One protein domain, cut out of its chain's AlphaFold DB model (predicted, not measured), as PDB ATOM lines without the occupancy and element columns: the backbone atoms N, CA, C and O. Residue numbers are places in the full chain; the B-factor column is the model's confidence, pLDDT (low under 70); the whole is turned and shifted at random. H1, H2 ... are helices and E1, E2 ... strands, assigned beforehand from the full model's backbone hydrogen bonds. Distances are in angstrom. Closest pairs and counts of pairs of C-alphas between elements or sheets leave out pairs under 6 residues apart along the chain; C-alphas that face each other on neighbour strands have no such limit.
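Overview. This is residues 7 to 118 of the 120 residues of an uncharacterized protein of Blastomyces percursus (UniProt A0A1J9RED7). A twisted sheet of five strands and a smaller sheet of three make a sandwich, only partly face to face, and one long helix, H1, packs slantwise on the larger sheet's other face. After H1 a long link with no named element loops past one end of the sandwich and returns to E2; from there the chain passes back and forth between the two sheets. The printed part has 112 residues, with named elements in the order E1, H1, E2, E3, E4, E5, E6, E7, E8, and its class is mixed, helices and strands. The larger sheet runs E1, E2, E8, E4, E6 and the smaller E3, E7, E5, both antiparallel throughout. The whole is compact, with a radius of gyration of the C-alphas of 13.7 A and spans of 39 by 31 by 23 A.

Along the chain. In the larger sheet, E1 is residues 12 to 15, beginning at C-alpha 12 (-43.718, -16.850, -7.868); E2 is residues 54 to 60, 17.7 A long; E8 is residues 110 to 117, 20.4 A, ending at C-alpha 117 (-48.610, -29.254, -15.673); E4 is residues 71 to 79, 21.3 A; and E6 is residues 95 to 97. In the smaller sheet, E3 is residues 63 to 67, E7 residues 101 to 105, and E5 residues 82 to 84. H1, residues 19 to 38, is 29.3 A long and begins at C-alpha 19 (-64.643, -22.105, -10.429). It has a kink of 32 degrees near residue 31.

Arrangement. In the larger sheet, N 13 and O 59 of E1 and E2 are 2.9 A apart, N 58 and O 113 of E2 and E8 2.8 A, N 74 and O 114 of E4 and E8 2.8 A, and N 73 and O 95 of E4 and E6 2.8 A. E4 bends by 71 degrees at residue 76 and E8 by 57 degrees at residue 114. In the smaller sheet, N 65 and O 103 of E3 and E7 are 2.9 A apart, and N 104 and O 83 of E7 and E5 2.8 A. The facing parts of the sandwich are 10.0 A apart centre to centre, their strands at 18 degrees. Between the sheets, the closest C-alphas of E5 and E8 are those of Val 82 and Leu 111, 7.0 A apart. H1 is on the larger sheet at a height of 9.5 A, two layers with the helix on one face. It lies over E8, E4 and, only just, E2, with 3 of its C-alphas falling on E2, and stands slantwise to E4 at 49 degrees on the local plane. Its closest C-alpha to E8 is that of Cys 21, 7.2 A from that of Val 114. In H1, 14 of 16 O i to N i+4 pairs are within hydrogen-bond range. E1 and E3 are apart.

Size, cuts and confidence. The C-alphas farthest apart, those of Ile 37 and Asp 108, are 39.2 A apart. The printed part has no cut. The link from H1 to E2, residues 39 to 53, is long. The mean pLDDT of the printed part is 91.6, and residues 7 to 8 are under 70.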
ATOM      1  N   THR A   7     -36.472 -20.783 -10.114       56.78
ATOM      2  CA  THR A   7     -36.271 -19.333 -10.093       56.78
ATOM      3  C   THR A   7     -34.790 -19.046 -10.312       56.78
ATOM      4  O   THR A   7     -33.980 -19.334  -9.431       56.78
ATOM      5  N   ALA A   8     -34.431 -18.477 -11.465       60.97
ATOM      6  CA  ALA A   8     -33.088 -17.937 -11.662       60.97
ATOM      7  C   ALA A   8     -32.913 -16.630 -10.861       60.97
ATOM      8  O   ALA A   8     -31.854 -16.393 -10.284       60.97
ATOM      9  N   ASP A   9     -33.978 -15.824 -10.780       79.38
ATOM     10  CA  ASP A   9     -34.063 -14.553 -10.040       79.38
ATOM     11  C   ASP A   9     -35.513 -14.047  -9.801       79.38
ATOM     12  O   ASP A   9     -35.706 -13.086  -9.058       79.38
ATOM     13  N   GLY A  10     -36.542 -14.669 -10.398       76.88
ATOM     14  CA  GLY A  10     -37.949 -14.252 -10.262       76.88
ATOM     15  C   GLY A  10     -38.683 -14.782  -9.020       76.88
ATOM     16  O   GLY A  10     -38.303 -15.795  -8.437       76.88
ATOM     17  N   ILE A  11     -39.781 -14.119  -8.633       89.06
ATOM     18  CA  ILE A  11     -40.664 -14.544  -7.527       89.06
ATOM     19  C   ILE A  11     -41.976 -15.098  -8.093       89.06
ATOM     20  O   ILE A  11     -42.593 -14.486  -8.967       89.06
ATOM     21  N   ILE A  12     -42.429 -16.228  -7.545       92.62
ATOM     22  CA  ILE A  12     -43.718 -16.850  -7.868       92.62
ATOM     23  C   ILE A  12     -44.581 -16.883  -6.605       92.62
ATOM     24  O   ILE A  12     -44.136 -17.350  -5.558       92.62
ATOM     25  N   ALA A  13     -45.823 -16.411  -6.704       93.69
ATOM     26  CA  ALA A  13     -46.832 -16.580  -5.662       93.69
ATOM     27  C   ALA A  13     -47.975 -17.477  -6.140       93.69
ATOM     28  O   ALA A  13     -48.319 -17.496  -7.320       93.69
ATOM     29  N   TYR A  14     -48.584 -18.194  -5.199       94.31
ATOM     30  CA  TYR A  14     -49.669 -19.132  -5.462       94.31
ATOM     31  C   TYR A  14     -51.017 -18.529  -5.084       94.31
ATOM     32  O   TYR A  14     -51.141 -17.840  -4.071       94.31
ATOM     33  N   PHE A  15     -52.044 -18.852  -5.862       92.81
ATOM     34  CA  PHE A  15     -53.432 -18.611  -5.494       92.81
ATOM     35  C   PHE A  15     -54.298 -19.817  -5.854       92.81
ATOM     36  O   PHE A  15     -53.957 -20.624  -6.722       92.81
ATOM     37  N   GLN A  16     -55.438 -19.939  -5.181       92.25
ATOM     38  CA  GLN A  16     -56.411 -20.979  -5.479       92.25
ATOM     39  C   GLN A  16     -57.258 -20.564  -6.696       92.25
ATOM     40  O   GLN A  16     -57.936 -19.535  -6.622       92.25
ATOM     41  N   PRO A  17     -57.251 -21.332  -7.804       89.38
ATOM     42  CA  PRO A  17     -58.088 -21.032  -8.960       89.38
ATOM     43  C   PRO A  17     -59.574 -20.998  -8.592       89.38
ATOM     44  O   PRO A  17     -60.054 -21.803  -7.791       89.38
ATOM     45  N   THR A  18     -60.316 -20.070  -9.194       89.81
ATOM     46  CA  THR A  18     -61.770 -19.975  -9.016       89.81
ATOM     47  C   THR A  18     -62.497 -21.040  -9.840       89.81
ATOM     48  O   THR A  18     -61.922 -21.660 -10.735       89.81
ATOM     49  N   THR A  19     -63.799 -21.218  -9.608       88.38
ATOM     50  CA  THR A  19     -64.643 -22.105 -10.429       88.38
ATOM     51  C   THR A  19     -64.616 -21.738 -11.915       88.38
ATOM     52  O   THR A  19     -64.600 -22.627 -12.759       88.38
ATOM     53  N   GLY A  20     -64.526 -20.445 -12.248       86.62
ATOM     54  CA  GLY A  20     -64.364 -19.990 -13.633       86.62
ATOM     55  C   GLY A  20     -63.066 -20.486 -14.279       86.62
ATOM     56  O   GLY A  20     -63.068 -20.876 -15.444       86.62
ATOM     57  N   CYS A  21     -61.977 -20.561 -13.506       89.62
ATOM     58  CA  CYS A  21     -60.716 -21.135 -13.976       89.62
ATOM     59  C   CYS A  21     -60.857 -22.636 -14.257       89.62
ATOM     60  O   CYS A  21     -60.300 -23.128 -15.233       89.62
ATOM     61  N   GLN A  22     -61.631 -23.360 -13.439       89.06
ATOM     62  CA  GLN A  22     -61.856 -24.794 -13.632       89.06
ATOM     63  C   GLN A  22     -62.560 -25.095 -14.958       89.06
ATOM     64  O   GLN A  22     -62.196 -26.050 -15.641       89.06
ATOM     65  N   THR A  23     -63.531 -24.269 -15.355       89.69
ATOM     66  CA  THR A  23     -64.196 -24.411 -16.658       89.69
ATOM     67  C   THR A  23     -63.197 -24.281 -17.808       89.69
ATOM     68  O   THR A  23     -63.197 -25.121 -18.706       89.69
ATOM     69  N   ALA A  24     -62.308 -23.282 -17.755       90.25
ATOM     70  CA  ALA A  24     -61.262 -23.095 -18.763       90.25
ATOM     71  C   ALA A  24     -60.266 -24.267 -18.788       90.25
ATOM     72  O   ALA A  24     -59.959 -24.780 -19.861       90.25
ATOM     73  N   ILE A  25     -59.821 -24.741 -17.616       90.56
ATOM     74  CA  ILE A  25     -58.938 -25.914 -17.498       90.56
ATOM     75  C   ILE A  25     -59.571 -27.137 -18.169       90.56
ATOM     76  O   ILE A  25     -58.909 -27.822 -18.949       90.56
ATOM     77  N   ASN A  26     -60.847 -27.410 -17.882       90.81
ATOM     78  CA  ASN A  26     -61.547 -28.572 -18.424       90.81
ATOM     79  C   ASN A  26     -61.698 -28.479 -19.946       90.81
ATOM     80  O   ASN A  26     -61.462 -29.467 -20.638       90.81
ATOM     81  N   TYR A  27     -62.058 -27.298 -20.461       91.31
ATOM     82  CA  TYR A  27     -62.179 -27.053 -21.898       91.31
ATOM     83  C   TYR A  27     -60.847 -27.295 -22.620       91.31
ATOM     84  O   TYR A  27     -60.779 -28.103 -23.541       91.31
ATOM     85  N   ILE A  28     -59.768 -26.676 -22.134       92.06
ATOM     86  CA  ILE A  28     -58.426 -26.799 -22.721       92.06
ATOM     87  C   ILE A  28     -57.916 -28.241 -22.640       92.06
ATOM     88  O   ILE A  28     -57.317 -28.751 -23.585       92.06
ATOM     89  N   SER A  29     -58.189 -28.935 -21.531       90.38
ATOM     90  CA  SER A  29     -57.792 -30.338 -21.376       90.38
ATOM     91  C   SER A  29     -58.494 -31.260 -22.375       90.38
ATOM     92  O   SER A  29     -57.892 -32.239 -22.815       90.38
ATOM     93  N   ALA A  30     -59.744 -30.957 -22.739       90.31
ATOM     94  CA  ALA A  30     -60.478 -31.692 -23.765       90.31
ATOM     95  C   ALA A  30     -59.965 -31.370 -25.180       90.31
ATOM     96  O   ALA A  30     -59.778 -32.284 -25.982       90.31
ATOM     97  N   GLU A  31     -59.665 -30.099 -25.465       93.06
ATOM     98  CA  GLU A  31     -59.113 -29.657 -26.757       93.06
ATOM     99  C   GLU A  31     -57.708 -30.232 -27.020       93.06
ATOM    100  O   GLU A  31     -57.335 -30.499 -28.163       93.06
ATOM    101  N   TYR A  32     -56.925 -30.494 -25.966       91.69
ATOM    102  CA  TYR A  32     -55.539 -30.959 -26.077       91.69
ATOM    103  C   TYR A  32     -55.363 -32.171 -27.005       91.69
ATOM    104  O   TYR A  32     -54.433 -32.201 -27.809       91.69
ATOM    105  N   SER A  33     -56.252 -33.167 -26.936       89.81
ATOM    106  CA  SER A  33     -56.149 -34.341 -27.817       89.81
ATOM    107  C   SER A  33     -56.368 -34.003 -29.288       89.81
ATOM    108  O   SER A  33     -55.727 -34.602 -30.150       89.81
ATOM    109  N   GLU A  34     -57.241 -33.040 -29.585       91.50
ATOM    110  CA  GLU A  34     -57.472 -32.577 -30.955       91.50
ATOM    111  C   GLU A  34     -56.226 -31.863 -31.482       91.50
ATOM    112  O   GLU A  34     -55.765 -32.173 -32.580       91.50
ATOM    113  N   LYS A  35     -55.612 -31.012 -30.647       90.25
ATOM    114  CA  LYS A  35     -54.344 -30.333 -30.946       90.25
ATOM    115  C   LYS A  35     -53.202 -31.298 -31.248       90.25
ATOM    116  O   LYS A  35     -52.511 -31.122 -32.249       90.25
ATOM    117  N   VAL A  36     -53.024 -32.338 -30.430       90.38
ATOM    118  CA  VAL A  36     -51.982 -33.355 -30.661       90.38
ATOM    119  C   VAL A  36     -52.182 -34.065 -32.002       90.38
ATOM    120  O   VAL A  36     -51.208 -34.383 -32.680       90.38
ATOM    121  N   ILE A  37     -53.431 -34.316 -32.403       90.62
ATOM    122  CA  ILE A  37     -53.738 -34.955 -33.689       90.62
ATOM    123  C   ILE A  37     -53.480 -33.990 -34.850       90.62
ATOM    124  O   ILE A  37     -52.848 -34.380 -35.832       90.62
ATOM    125  N   SER A  38     -53.957 -32.745 -34.755       92.75
ATOM    126  CA  SER A  38     -53.831 -31.760 -35.836       92.75
ATOM    127  C   SER A  38     -52.394 -31.281 -36.049       92.75
ATOM    128  O   SER A  38     -52.034 -30.912 -37.161       92.75
ATOM    129  N   GLU A  39     -51.574 -31.284 -34.997       92.75
ATOM    130  CA  GLU A  39     -50.202 -30.763 -34.994       92.75
ATOM    131  C   GLU A  39     -49.184 -31.875 -34.650       92.75
ATOM    132  O   GLU A  39     -48.233 -31.659 -33.902       92.75
ATOM    133  N   ALA A  40     -49.372 -33.083 -35.192       89.38
ATOM    134  CA  ALA A  40     -48.648 -34.298 -34.789       89.38
ATOM    135  C   ALA A  40     -47.110 -34.183 -34.763       89.38
ATOM    136  O   ALA A  40     -46.476 -34.768 -33.886       89.38
ATOM    137  N   GLU A  41     -46.505 -33.426 -35.683       91.06
ATOM    138  CA  GLU A  41     -45.052 -33.184 -35.695       91.06
ATOM    139  C   GLU A  41     -44.593 -32.339 -34.499       91.06
ATOM    140  O   GLU A  41     -43.562 -32.618 -33.897       91.06
ATOM    141  N   THR A  42     -45.387 -31.336 -34.113       90.00
ATOM    142  CA  THR A  42     -45.087 -30.434 -32.985       90.00
ATOM    143  C   THR A  42     -45.220 -31.156 -31.643       90.00
ATOM    144  O   THR A  42     -44.461 -30.897 -30.711       90.00
ATOM    145  N   TYR A  43     -46.155 -32.105 -31.547       91.38
ATOM    146  CA  TYR A  43     -46.396 -32.918 -30.347       91.38
ATOM    147  C   TYR A  43     -45.732 -34.295 -30.418       91.38
ATOM    148  O   TYR A  43     -46.112 -35.200 -29.669       91.38
ATOM    149  N   ALA A  44     -44.741 -34.473 -31.297       90.00
ATOM    150  CA  ALA A  44     -43.982 -35.710 -31.360       90.00
ATOM    151  C   ALA A  44     -43.426 -36.049 -29.965       90.00
ATOM    152  O   ALA A  44     -42.904 -35.189 -29.257       90.00
ATOM    153  N   GLU A  45     -43.599 -37.306 -29.550       87.88
ATOM    154  CA  GLU A  45     -43.156 -37.822 -28.244       87.88
ATOM    155  C   GLU A  45     -43.849 -37.210 -27.007       87.88
ATOM    156  O   GLU A  45     -43.520 -37.569 -25.876       87.88
ATOM    157  N   LYS A  46     -44.847 -36.335 -27.185       88.38
ATOM    158  CA  LYS A  46     -45.656 -35.791 -26.084       88.38
ATOM    159  C   LYS A  46     -46.877 -36.698 -25.807       88.38
ATOM    160  O   LYS A  46     -47.285 -37.480 -26.677       88.38
ATOM    161  N   PRO A  47     -47.478 -36.645 -24.601       88.81
ATOM    162  CA  PRO A  47     -48.688 -37.408 -24.293       88.81
ATOM    163  C   PRO A  47     -49.814 -37.123 -25.290       88.81
ATOM    164  O   PRO A  47     -50.030 -35.987 -25.689       88.81
ATOM    165  N   ARG A  48     -50.576 -38.152 -25.685       88.19
ATOM    166  CA  ARG A  48     -51.678 -37.986 -26.658       88.19
ATOM    167  C   ARG A  48     -52.971 -37.439 -26.059       88.19
ATOM    168  O   ARG A  48     -53.875 -37.043 -26.786       88.19
ATOM    169  N   LYS A  49     -53.089 -37.492 -24.737       87.31
ATOM    170  CA  LYS A  49     -54.237 -37.017 -23.967       87.31
ATOM    171  C   LYS A  49     -53.770 -36.636 -22.572       87.31
ATOM    172  O   LYS A  49     -52.793 -37.198 -22.091       87.31
ATOM    173  N   ILE A  50     -54.513 -35.757 -21.911       87.31
ATOM    174  CA  ILE A  50     -54.296 -35.436 -20.500       87.31
ATOM    175  C   ILE A  50     -55.132 -36.408 -19.666       87.31
ATOM    176  O   ILE A  50     -56.339 -36.233 -19.516       87.31
ATOM    177  N   SER A  51     -54.516 -37.475 -19.158       82.75
ATOM    178  CA  SER A  51     -55.190 -38.418 -18.253       82.75
ATOM    179  C   SER A  51     -55.041 -38.015 -16.788       82.75
ATOM    180  O   SER A  51     -55.927 -38.272 -15.970       82.75
ATOM    181  N   LYS A  52     -53.913 -37.377 -16.467       84.88
ATOM    182  CA  LYS A  52     -53.609 -36.773 -15.171       84.88
ATOM    183  C   LYS A  52     -52.855 -35.472 -15.400       84.88
ATOM    184  O   LYS A  52     -52.064 -35.367 -16.334       84.88
ATOM    185  N   CYS A  53     -53.107 -34.502 -14.534       88.62
ATOM    186  CA  CYS A  53     -52.382 -33.243 -14.490       88.62
ATOM    187  C   CYS A  53     -52.463 -32.642 -13.085       88.62
ATOM    188  O   CYS A  53     -53.266 -33.071 -12.248       88.62
ATOM    189  N   ILE A  54     -51.636 -31.632 -12.849       88.81
ATOM    190  CA  ILE A  54     -51.744 -30.718 -11.718       88.81
ATOM    191  C   ILE A  54     -52.129 -29.354 -12.277       88.81
ATOM    192  O   ILE A  54     -51.593 -28.934 -13.299       88.81
ATOM    193  N   HIS A  55     -53.029 -28.646 -11.601       91.00
ATOM    194  CA  HIS A  55     -53.327 -27.258 -11.925       91.00
ATOM    195  C   HIS A  55     -53.061 -26.328 -10.743       91.00
ATOM    196  O   HIS A  55     -53.336 -26.669  -9.590       91.00
ATOM    197  N   ALA A  56     -52.556 -25.132 -11.029       92.12
ATOM    198  CA  ALA A  56     -52.274 -24.115 -10.020       92.12
ATOM    199  C   ALA A  56     -52.560 -22.712 -10.557       92.12
ATOM    200  O   ALA A  56     -52.398 -22.447 -11.746       92.12
ATOM    201  N   GLY A  57     -52.976 -21.812  -9.667       94.94
ATOM    202  CA  GLY A  57     -52.974 -20.383  -9.936       94.94
ATOM    203  C   GLY A  57     -51.620 -19.805  -9.542       94.94
ATOM    204  O   GLY A  57     -51.204 -19.970  -8.394       94.94
ATOM    205  N   LEU A  58     -50.941 -19.143 -10.475       95.56
ATOM    206  CA  LEU A  58     -49.614 -18.566 -10.284       95.56
ATOM    207  C   LEU A  58     -49.605 -17.070 -10.603       95.56
ATOM    208  O   LEU A  58     -50.226 -16.603 -11.560       95.56
ATOM    209  N   VAL A  59     -48.866 -16.317  -9.796       96.44
ATOM    210  CA  VAL A  59     -48.504 -14.925 -10.056       96.44
ATOM    211  C   VAL A  59     -46.994 -14.859 -10.208       96.44
ATOM    212  O   VAL A  59     -46.268 -15.146  -9.259       96.44
ATOM    213  N   TYR A  60     -46.541 -14.462 -11.388       95.94
ATOM    214  CA  TYR A  60     -45.139 -14.248 -11.703       95.94
ATOM    215  C   TYR A  60     -44.814 -12.762 -11.584       95.94
ATOM    216  O   TYR A  60     -45.451 -11.913 -12.221       95.94
ATOM    217  N   PHE A  61     -43.831 -12.465 -10.746       95.38
ATOM    218  CA  PHE A  61     -43.268 -11.136 -10.536       95.38
ATOM    219  C   PHE A  61     -41.995 -10.947 -11.371       95.38
ATOM    220  O   PHE A  61     -41.502 -11.929 -11.930       95.38
ATOM    221  N   PRO A  62     -41.466  -9.709 -11.460       96.19
ATOM    222  CA  PRO A  62     -40.291  -9.409 -12.268       96.19
ATOM    223  C   PRO A  62     -39.121 -10.368 -12.033       96.19
ATOM    224  O   PRO A  62     -38.813 -10.708 -10.889       96.19
ATOM    225  N   GLY A  63     -38.482 -10.773 -13.127       94.06
ATOM    226  CA  GLY A  63     -37.387 -11.734 -13.159       94.06
ATOM    227  C   GLY A  63     -37.528 -12.752 -14.288       94.06
ATOM    228  O   GLY A  63     -38.450 -12.707 -15.107       94.06
ATOM    229  N   ASN A  64     -36.585 -13.682 -14.319       93.50
ATOM    230  CA  ASN A  64     -36.497 -14.791 -15.247       93.50
ATOM    231  C   ASN A  64     -36.860 -16.088 -14.519       93.50
ATOM    232  O   ASN A  64     -36.233 -16.490 -13.532       93.50
ATOM    233  N   ILE A  65     -37.888 -16.756 -15.027       93.56
ATOM    234  CA  ILE A  65     -38.355 -18.039 -14.519       93.56
ATOM    235  C   ILE A  65     -38.177 -19.083 -15.614       93.56
ATOM    236  O   ILE A  65     -38.595 -18.873 -16.752       93.56
ATOM    237  N   ILE A  66     -37.575 -20.219 -15.271       92.19
ATOM    238  CA  ILE A  66     -37.539 -21.369 -16.169       92.19
ATOM    239  C   ILE A  66     -38.848 -22.139 -16.016       92.19
ATOM    240  O   ILE A  66     -39.197 -22.570 -14.918       92.19
ATOM    241  N   ILE A  67     -39.574 -22.294 -17.119       90.69
ATOM    242  CA  ILE A  67     -40.813 -23.059 -17.194       90.69
ATOM    243  C   ILE A  67     -40.488 -24.464 -17.696       90.69
ATOM    244  O   ILE A  67     -39.884 -24.634 -18.760       90.69
ATOM    245  N   ASP A  68     -40.900 -25.454 -16.908       86.88
ATOM    246  CA  ASP A  68     -40.761 -26.870 -17.234       86.88
ATOM    247  C   ASP A  68     -41.566 -27.228 -18.503       86.88
ATOM    248  O   ASP A  68     -42.637 -26.654 -18.742       86.88
ATOM    249  N   PRO A  69     -41.094 -28.196 -19.310       88.06
ATOM    250  CA  PRO A  69     -41.832 -28.684 -20.470       88.06
ATOM    251  C   PRO A  69     -43.140 -29.374 -20.063       88.06
ATOM    252  O   PRO A  69     -43.314 -29.802 -18.921       88.06
ATOM    253  N   LEU A  70     -44.034 -29.554 -21.039       88.25
ATOM    254  CA  LEU A  70     -45.363 -30.153 -20.864       88.25
ATOM    255  C   LEU A  70     -46.251 -29.372 -19.884       88.25
ATOM    256  O   LEU A  70     -46.965 -29.950 -19.060       88.25
ATOM    257  N   MET A  71     -46.220 -28.044 -20.007       92.44
ATOM    258  CA  MET A  71     -47.099 -27.132 -19.281       92.44
ATOM    259  C   MET A  71     -48.025 -26.399 -20.253       92.44
ATOM    260  O   MET A  71     -47.597 -25.949 -21.312       92.44
ATOM    261  N   ILE A  72     -49.292 -26.234 -19.885       94.62
ATOM    262  CA  ILE A  72     -50.206 -25.301 -20.539       94.62
ATOM    263  C   ILE A  72     -50.368 -24.094 -19.625       94.62
ATOM    264  O   ILE A  72     -50.749 -24.241 -18.465       94.62
ATOM    265  N   LEU A  73     -50.068 -22.907 -20.139       95.56
ATOM    266  CA  LEU A  73     -50.136 -21.648 -19.409       95.56
ATOM    267  C   LEU A  73     -51.304 -20.813 -19.940       95.56
ATOM    268  O   LEU A  73     -51.383 -20.525 -21.131       95.56
ATOM    269  N   ILE A  74     -52.211 -20.434 -19.043       96.25
ATOM    270  CA  ILE A  74     -53.455 -19.716 -19.334       96.25
ATOM    271  C   ILE A  74     -53.379 -18.345 -18.654       96.25
ATOM    272  O   ILE A  74     -53.644 -18.244 -17.449       96.25
ATOM    273  N   PRO A  75     -52.997 -17.276 -19.368       96.69
ATOM    274  CA  PRO A  75     -52.915 -15.947 -18.778       96.69
ATOM    275  C   PRO A  75     -54.299 -15.415 -18.415       96.69
ATOM    276  O   PRO A  75     -55.202 -15.361 -19.242       96.69
ATOM    277  N   LEU A  76     -54.449 -14.982 -17.168       95.81
ATOM    278  CA  LEU A  76     -55.648 -14.302 -16.677       95.81
ATOM    279  C   LEU A  76     -55.481 -12.781 -16.692       95.81
ATOM    280  O   LEU A  76     -56.443 -12.042 -16.880       95.81
ATOM    281  N   SER A  77     -54.263 -12.301 -16.445       96.56
ATOM    282  CA  SER A  77     -53.935 -10.879 -16.466       96.56
ATOM    283  C   SER A  77     -52.455 -10.692 -16.763       96.56
ATOM    284  O   SER A  77     -51.607 -11.301 -16.110       96.56
ATOM    285  N   VAL A  78     -52.157  -9.824 -17.726       96.75
ATOM    286  CA  VAL A  78     -50.797  -9.407 -18.062       96.75
ATOM    287  C   VAL A  78     -50.691  -7.911 -17.799       96.75
ATOM    288  O   VAL A  78     -51.449  -7.114 -18.351       96.75
ATOM    289  N   VAL A  79     -49.769  -7.528 -16.922       96.38
ATOM    290  CA  VAL A  79     -49.429  -6.132 -16.654       96.38
ATOM    291  C   VAL A  79     -48.084  -5.855 -17.303       96.38
ATOM    292  O   VAL A  79     -47.088  -6.448 -16.895       96.38
ATOM    293  N   ARG A  80     -48.062  -4.919 -18.261       94.38
ATOM    294  CA  ARG A  80     -46.873  -4.549 -19.053       94.38
ATOM    295  C   ARG A  80     -46.276  -5.755 -19.793       94.38
ATOM    296  O   ARG A  80     -47.008  -6.673 -20.149       94.38
ATOM    297  N   ASP A  81     -44.988  -5.705 -20.109       93.81
ATOM    298  CA  ASP A  81     -44.356  -6.657 -21.012       93.81
ATOM    299  C   ASP A  81     -43.888  -7.913 -20.278       93.81
ATOM    300  O   ASP A  81     -43.080  -7.876 -19.348       93.81
ATOM    301  N   VAL A  82     -44.441  -9.038 -20.720       97.06
ATOM    302  CA  VAL A  82     -44.075 -10.383 -20.296       97.06
ATOM    303  C   VAL A  82     -43.804 -11.191 -21.553       97.06
ATOM    304  O   VAL A  82     -44.585 -11.129 -22.505       97.06
ATOM    305  N   GLU A  83     -42.715 -11.949 -21.562       97.44
ATOM    306  CA  GLU A  83     -42.323 -12.789 -22.690       97.44
ATOM    307  C   GLU A  83     -42.168 -14.243 -22.257       97.44
ATOM    308  O   GLU A  83     -41.585 -14.531 -21.217       97.44
ATOM    309  N   LEU A  84     -42.647 -15.167 -23.081       96.56
ATOM    310  CA  LEU A  84     -42.473 -16.603 -22.919       96.56
ATOM    311  C   LEU A  84     -41.777 -17.150 -24.163       96.56
ATOM    312  O   LEU A  84     -42.301 -17.038 -25.271       96.56
ATOM    313  N   GLY A  85     -40.569 -17.694 -23.995       93.12
ATOM    314  CA  GLY A  85     -39.757 -18.172 -25.119       93.12
ATOM    315  C   GLY A  85     -39.479 -17.081 -26.162       93.12
ATOM    316  O   GLY A  85     -39.480 -17.357 -27.360       93.12
ATOM    317  N   GLY A  86     -39.328 -15.827 -25.719       93.00
ATOM    318  CA  GLY A  86     -39.125 -14.658 -26.586       93.00
ATOM    319  C   GLY A  86     -40.382 -14.148 -27.305       93.00
ATOM    320  O   GLY A  86     -40.281 -13.259 -28.148       93.00
ATOM    321  N   LYS A  87     -41.571 -14.689 -27.004       94.50
ATOM    322  CA  LYS A  87     -42.851 -14.200 -27.541       94.50
ATOM    323  C   LYS A  87     -43.625 -13.443 -26.476       94.50
ATOM    324  O   LYS A  87     -43.737 -13.914 -25.348       94.50
ATOM    325  N   ARG A  88     -44.213 -12.305 -26.845       96.31
ATOM    326  CA  ARG A  88     -45.050 -11.515 -25.934       96.31
ATOM    327  C   ARG A  88     -46.266 -12.322 -25.473       96.31
ATOM    328  O   ARG A  88     -46.964 -12.917 -26.293       96.31
ATOM    329  N   VAL A  89     -46.514 -12.304 -24.169       96.81
ATOM    330  CA  VAL A  89     -47.656 -12.962 -23.539       96.81
ATOM    331  C   VAL A  89     -48.868 -12.028 -23.559       96.81
ATOM    332  O   VAL A  89     -48.781 -10.878 -23.127       96.81
ATOM    333  N   GLY A  90     -49.996 -12.524 -24.057       95.69
ATOM    334  CA  GLY A  90     -51.306 -11.873 -24.056       95.69
ATOM    335  C   GLY A  90     -52.347 -12.720 -23.321       95.69
ATOM    336  O   GLY A  90     -52.062 -13.838 -22.907       95.69
ATOM    337  N   THR A  91     -53.552 -12.187 -23.131       96.19
ATOM    338  CA  THR A  91     -54.667 -12.886 -22.453       96.19
ATOM    339  C   THR A  91     -55.727 -13.424 -23.419       96.19
ATOM    340  O   THR A  91     -56.780 -13.877 -22.987       96.19
ATOM    341  N   ASP A  92     -55.495 -13.315 -24.724       94.12
ATOM    342  CA  ASP A  92     -56.405 -13.728 -25.797       94.12
ATOM    343  C   ASP A  92     -56.218 -15.193 -26.221       94.12
ATOM    344  O   ASP A  92     -57.064 -15.747 -26.919       94.12
ATOM    345  N   HIS A  93     -55.137 -15.833 -25.777       92.56
ATOM    346  CA  HIS A  93     -54.846 -17.240 -26.025       92.56
ATOM    347  C   HIS A  93     -54.113 -17.880 -24.841       92.56
ATOM    348  O   HIS A  93     -53.610 -17.201 -23.946       92.56
ATOM    349  N   TYR A  94     -54.063 -19.209 -24.840       95.06
ATOM    350  CA  TYR A  94     -53.240 -19.999 -23.930       95.06
ATOM    351  C   TYR A  94     -51.998 -20.525 -24.666       95.06
ATOM    352  O   TYR A  94     -51.946 -20.564 -25.896       95.06
ATOM    353  N   TYR A  95     -50.988 -20.936 -23.905       95.12
ATOM    354  CA  TYR A  95     -49.676 -21.314 -24.422       95.12
ATOM    355  C   TYR A  95     -49.368 -22.759 -24.068       95.12
ATOM    356  O   TYR A  95     -49.393 -23.126 -22.896       95.12
ATOM    357  N   HIS A  96     -49.031 -23.569 -25.068       94.12
ATOM    358  CA  HIS A  96     -48.476 -24.900 -24.852       94.12
ATOM    359  C   HIS A  96     -46.951 -24.796 -24.795       94.12
ATOM    360  O   HIS A  96     -46.290 -24.528 -25.796       94.12
ATOM    361  N   VAL A  97     -46.396 -24.992 -23.605       93.69
ATOM    362  CA  VAL A  97     -44.958 -25.029 -23.347       93.69
ATOM    363  C   VAL A  97     -44.499 -26.471 -23.501       93.69
ATOM    364  O   VAL A  97     -44.591 -27.278 -22.577       93.69
ATOM    365  N   LEU A  98     -44.077 -26.826 -24.713       91.50
ATOM    366  CA  LEU A  98     -43.715 -28.205 -25.058       91.50
ATOM    367  C   LEU A  98     -42.278 -28.555 -24.673       91.50
ATOM    368  O   LEU A  98     -42.006 -29.719 -24.367       91.50
ATOM    369  N   ASP A  99     -41.411 -27.547 -24.623       90.31
ATOM    370  CA  ASP A  99     -40.000 -27.645 -24.266       90.31
ATOM    371  C   ASP A  99     -39.637 -26.579 -23.225       90.31
ATOM    372  O   ASP A  99     -40.376 -25.611 -23.015       90.31
ATOM    373  N   TRP A 100     -38.483 -26.760 -22.580       91.06
ATOM    374  CA  TRP A 100     -37.930 -25.811 -21.616       91.06
ATOM    375  C   TRP A 100     -37.947 -24.391 -22.173       91.06
ATOM    376  O   TRP A 100     -37.366 -24.115 -23.222       91.06
ATOM    377  N   SER A 101     -38.625 -23.496 -21.463       93.44
ATOM    378  CA  SER A 101     -38.848 -22.131 -21.930       93.44
ATOM    379  C   SER A 101     -38.563 -21.133 -20.825       93.44
ATOM    380  O   SER A 101     -38.876 -21.361 -19.661       93.44
ATOM    381  N   GLN A 102     -37.989 -19.993 -21.191       94.88
ATOM    382  CA  GLN A 102     -37.794 -18.884 -20.266       94.88
ATOM    383  C   GLN A 102     -39.029 -17.982 -20.285       94.88
ATOM    384  O   GLN A 102     -39.440 -17.506 -21.345       94.88
ATOM    385  N   LEU A 103     -39.594 -17.739 -19.108       96.06
ATOM    386  CA  LEU A 103     -40.559 -16.682 -18.860       96.06
ATOM    387  C   LEU A 103     -39.805 -15.466 -18.317       96.06
ATOM    388  O   LEU A 103     -39.220 -15.520 -17.236       96.06
ATOM    389  N   LYS A 104     -39.828 -14.374 -19.071       96.62
ATOM    390  CA  LYS A 104     -39.231 -13.095 -18.709       96.62
ATOM    391  C   LYS A 104     -40.338 -12.133 -18.303       96.62
ATOM    392  O   LYS A 104     -41.193 -11.778 -19.114       96.62
ATOM    393  N   VAL A 105     -40.326 -11.717 -17.045       96.38
ATOM    394  CA  VAL A 105     -41.220 -10.687 -16.515       96.38
ATOM    395  C   VAL A 105     -40.376  -9.437 -16.306       96.38
ATOM    396  O   VAL A 105     -39.487  -9.418 -15.455       96.38
ATOM    397  N   GLU A 106     -40.612  -8.405 -17.113       94.88
ATOM    398  CA  GLU A 106     -39.841  -7.165 -17.034       94.88
ATOM    399  C   GLU A 106     -40.056  -6.424 -15.713       94.88
ATOM    400  O   GLU A 106     -40.982  -6.695 -14.941       94.88
ATOM    401  N   LYS A 107     -39.199  -5.434 -15.450       93.94
ATOM    402  CA  LYS A 107     -39.381  -4.549 -14.299       93.94
ATOM    403  C   LYS A 107     -40.782  -3.926 -14.325       93.94
ATOM    404  O   LYS A 107     -41.235  -3.423 -15.351       93.94
ATOM    405  N   ASP A 108     -41.446  -3.951 -13.168       93.31
ATOM    406  CA  ASP A 108     -42.829  -3.500 -12.960       93.31
ATOM    407  C   ASP A 108     -43.898  -4.254 -13.785       93.31
ATOM    408  O   ASP A 108     -45.058  -3.828 -13.827       93.31
ATOM    409  N   ALA A 109     -43.534  -5.350 -14.453       96.25
ATOM    410  CA  ALA A 109     -44.477  -6.245 -15.102       96.25
ATOM    411  C   ALA A 109     -44.984  -7.313 -14.123       96.25
ATOM    412  O   ALA A 109     -44.428  -7.535 -13.044       96.25
ATOM    413  N   LYS A 110     -46.090  -7.958 -14.487       96.56
ATOM    414  CA  LYS A 110     -46.686  -9.046 -13.705       96.56
ATOM    415  C   LYS A 110     -47.527  -9.933 -14.608       96.56
ATOM    416  O   LYS A 110     -48.334  -9.421 -15.381       96.56
ATOM    417  N   LEU A 111     -47.411 -11.244 -14.438       97.81
ATOM    418  CA  LEU A 111     -48.297 -12.218 -15.071       97.81
ATOM    419  C   LEU A 111     -49.097 -12.952 -13.998       97.81
ATOM    420  O   LEU A 111     -48.525 -13.547 -13.094       97.81
ATOM    421  N   VAL A 112     -50.418 -12.936 -14.114       97.38
ATOM    422  CA  VAL A 112     -51.315 -13.816 -13.363       97.38
ATOM    423  C   VAL A 112     -51.809 -14.872 -14.334       97.38
ATOM    424  O   VAL A 112     -52.393 -14.524 -15.360       97.38
ATOM    425  N   ALA A 113     -51.588 -16.141 -14.026       96.88
ATOM    426  CA  ALA A 113     -51.957 -17.242 -14.900       96.88
ATOM    427  C   ALA A 113     -52.491 -18.435 -14.110       96.88
ATOM    428  O   ALA A 113     -52.207 -18.616 -12.927       96.88
ATOM    429  N   VAL A 114     -53.254 -19.269 -14.799       96.31
ATOM    430  CA  VAL A 114     -53.523 -20.643 -14.390       96.31
ATOM    431  C   VAL A 114     -52.631 -21.539 -15.227       96.31
ATOM    432  O   VAL A 114     -52.494 -21.326 -16.428       96.31
ATOM    433  N   VAL A 115     -52.018 -22.531 -14.601       94.69
ATOM    434  CA  VAL A 115     -51.183 -23.506 -15.299       94.69
ATOM    435  C   VAL A 115     -51.758 -24.902 -15.152       94.69
ATOM    436  O   VAL A 115     -52.320 -25.226 -14.106       94.69
ATOM    437  N   ILE A 116     -51.593 -25.716 -16.188       93.19
ATOM    438  CA  ILE A 116     -51.804 -27.165 -16.192       93.19
ATOM    439  C   ILE A 116     -50.432 -27.787 -16.448       93.19
ATOM    440  O   ILE A 116     -49.795 -27.455 -17.442       93.19
ATOM    441  N   SER A 117     -49.944 -28.652 -15.569       89.44
ATOM    442  CA  SER A 117     -48.610 -29.254 -15.673       89.44
ATOM    443  C   SER A 117     -48.617 -30.726 -15.262       89.44
ATOM    444  O   SER A 117     -49.664 -31.277 -14.912       89.44
ATOM    445  N   ASP A 118     -47.440 -31.363 -15.325       83.19
ATOM    446  CA  ASP A 118     -47.250 -32.795 -15.055       83.19
ATOM    447  C   ASP A 118     -48.241 -33.653 -15.863       83.19
ATOM    448  O   ASP A 118     -48.867 -34.587 -15.352       83.19
TER     449      ASP A 118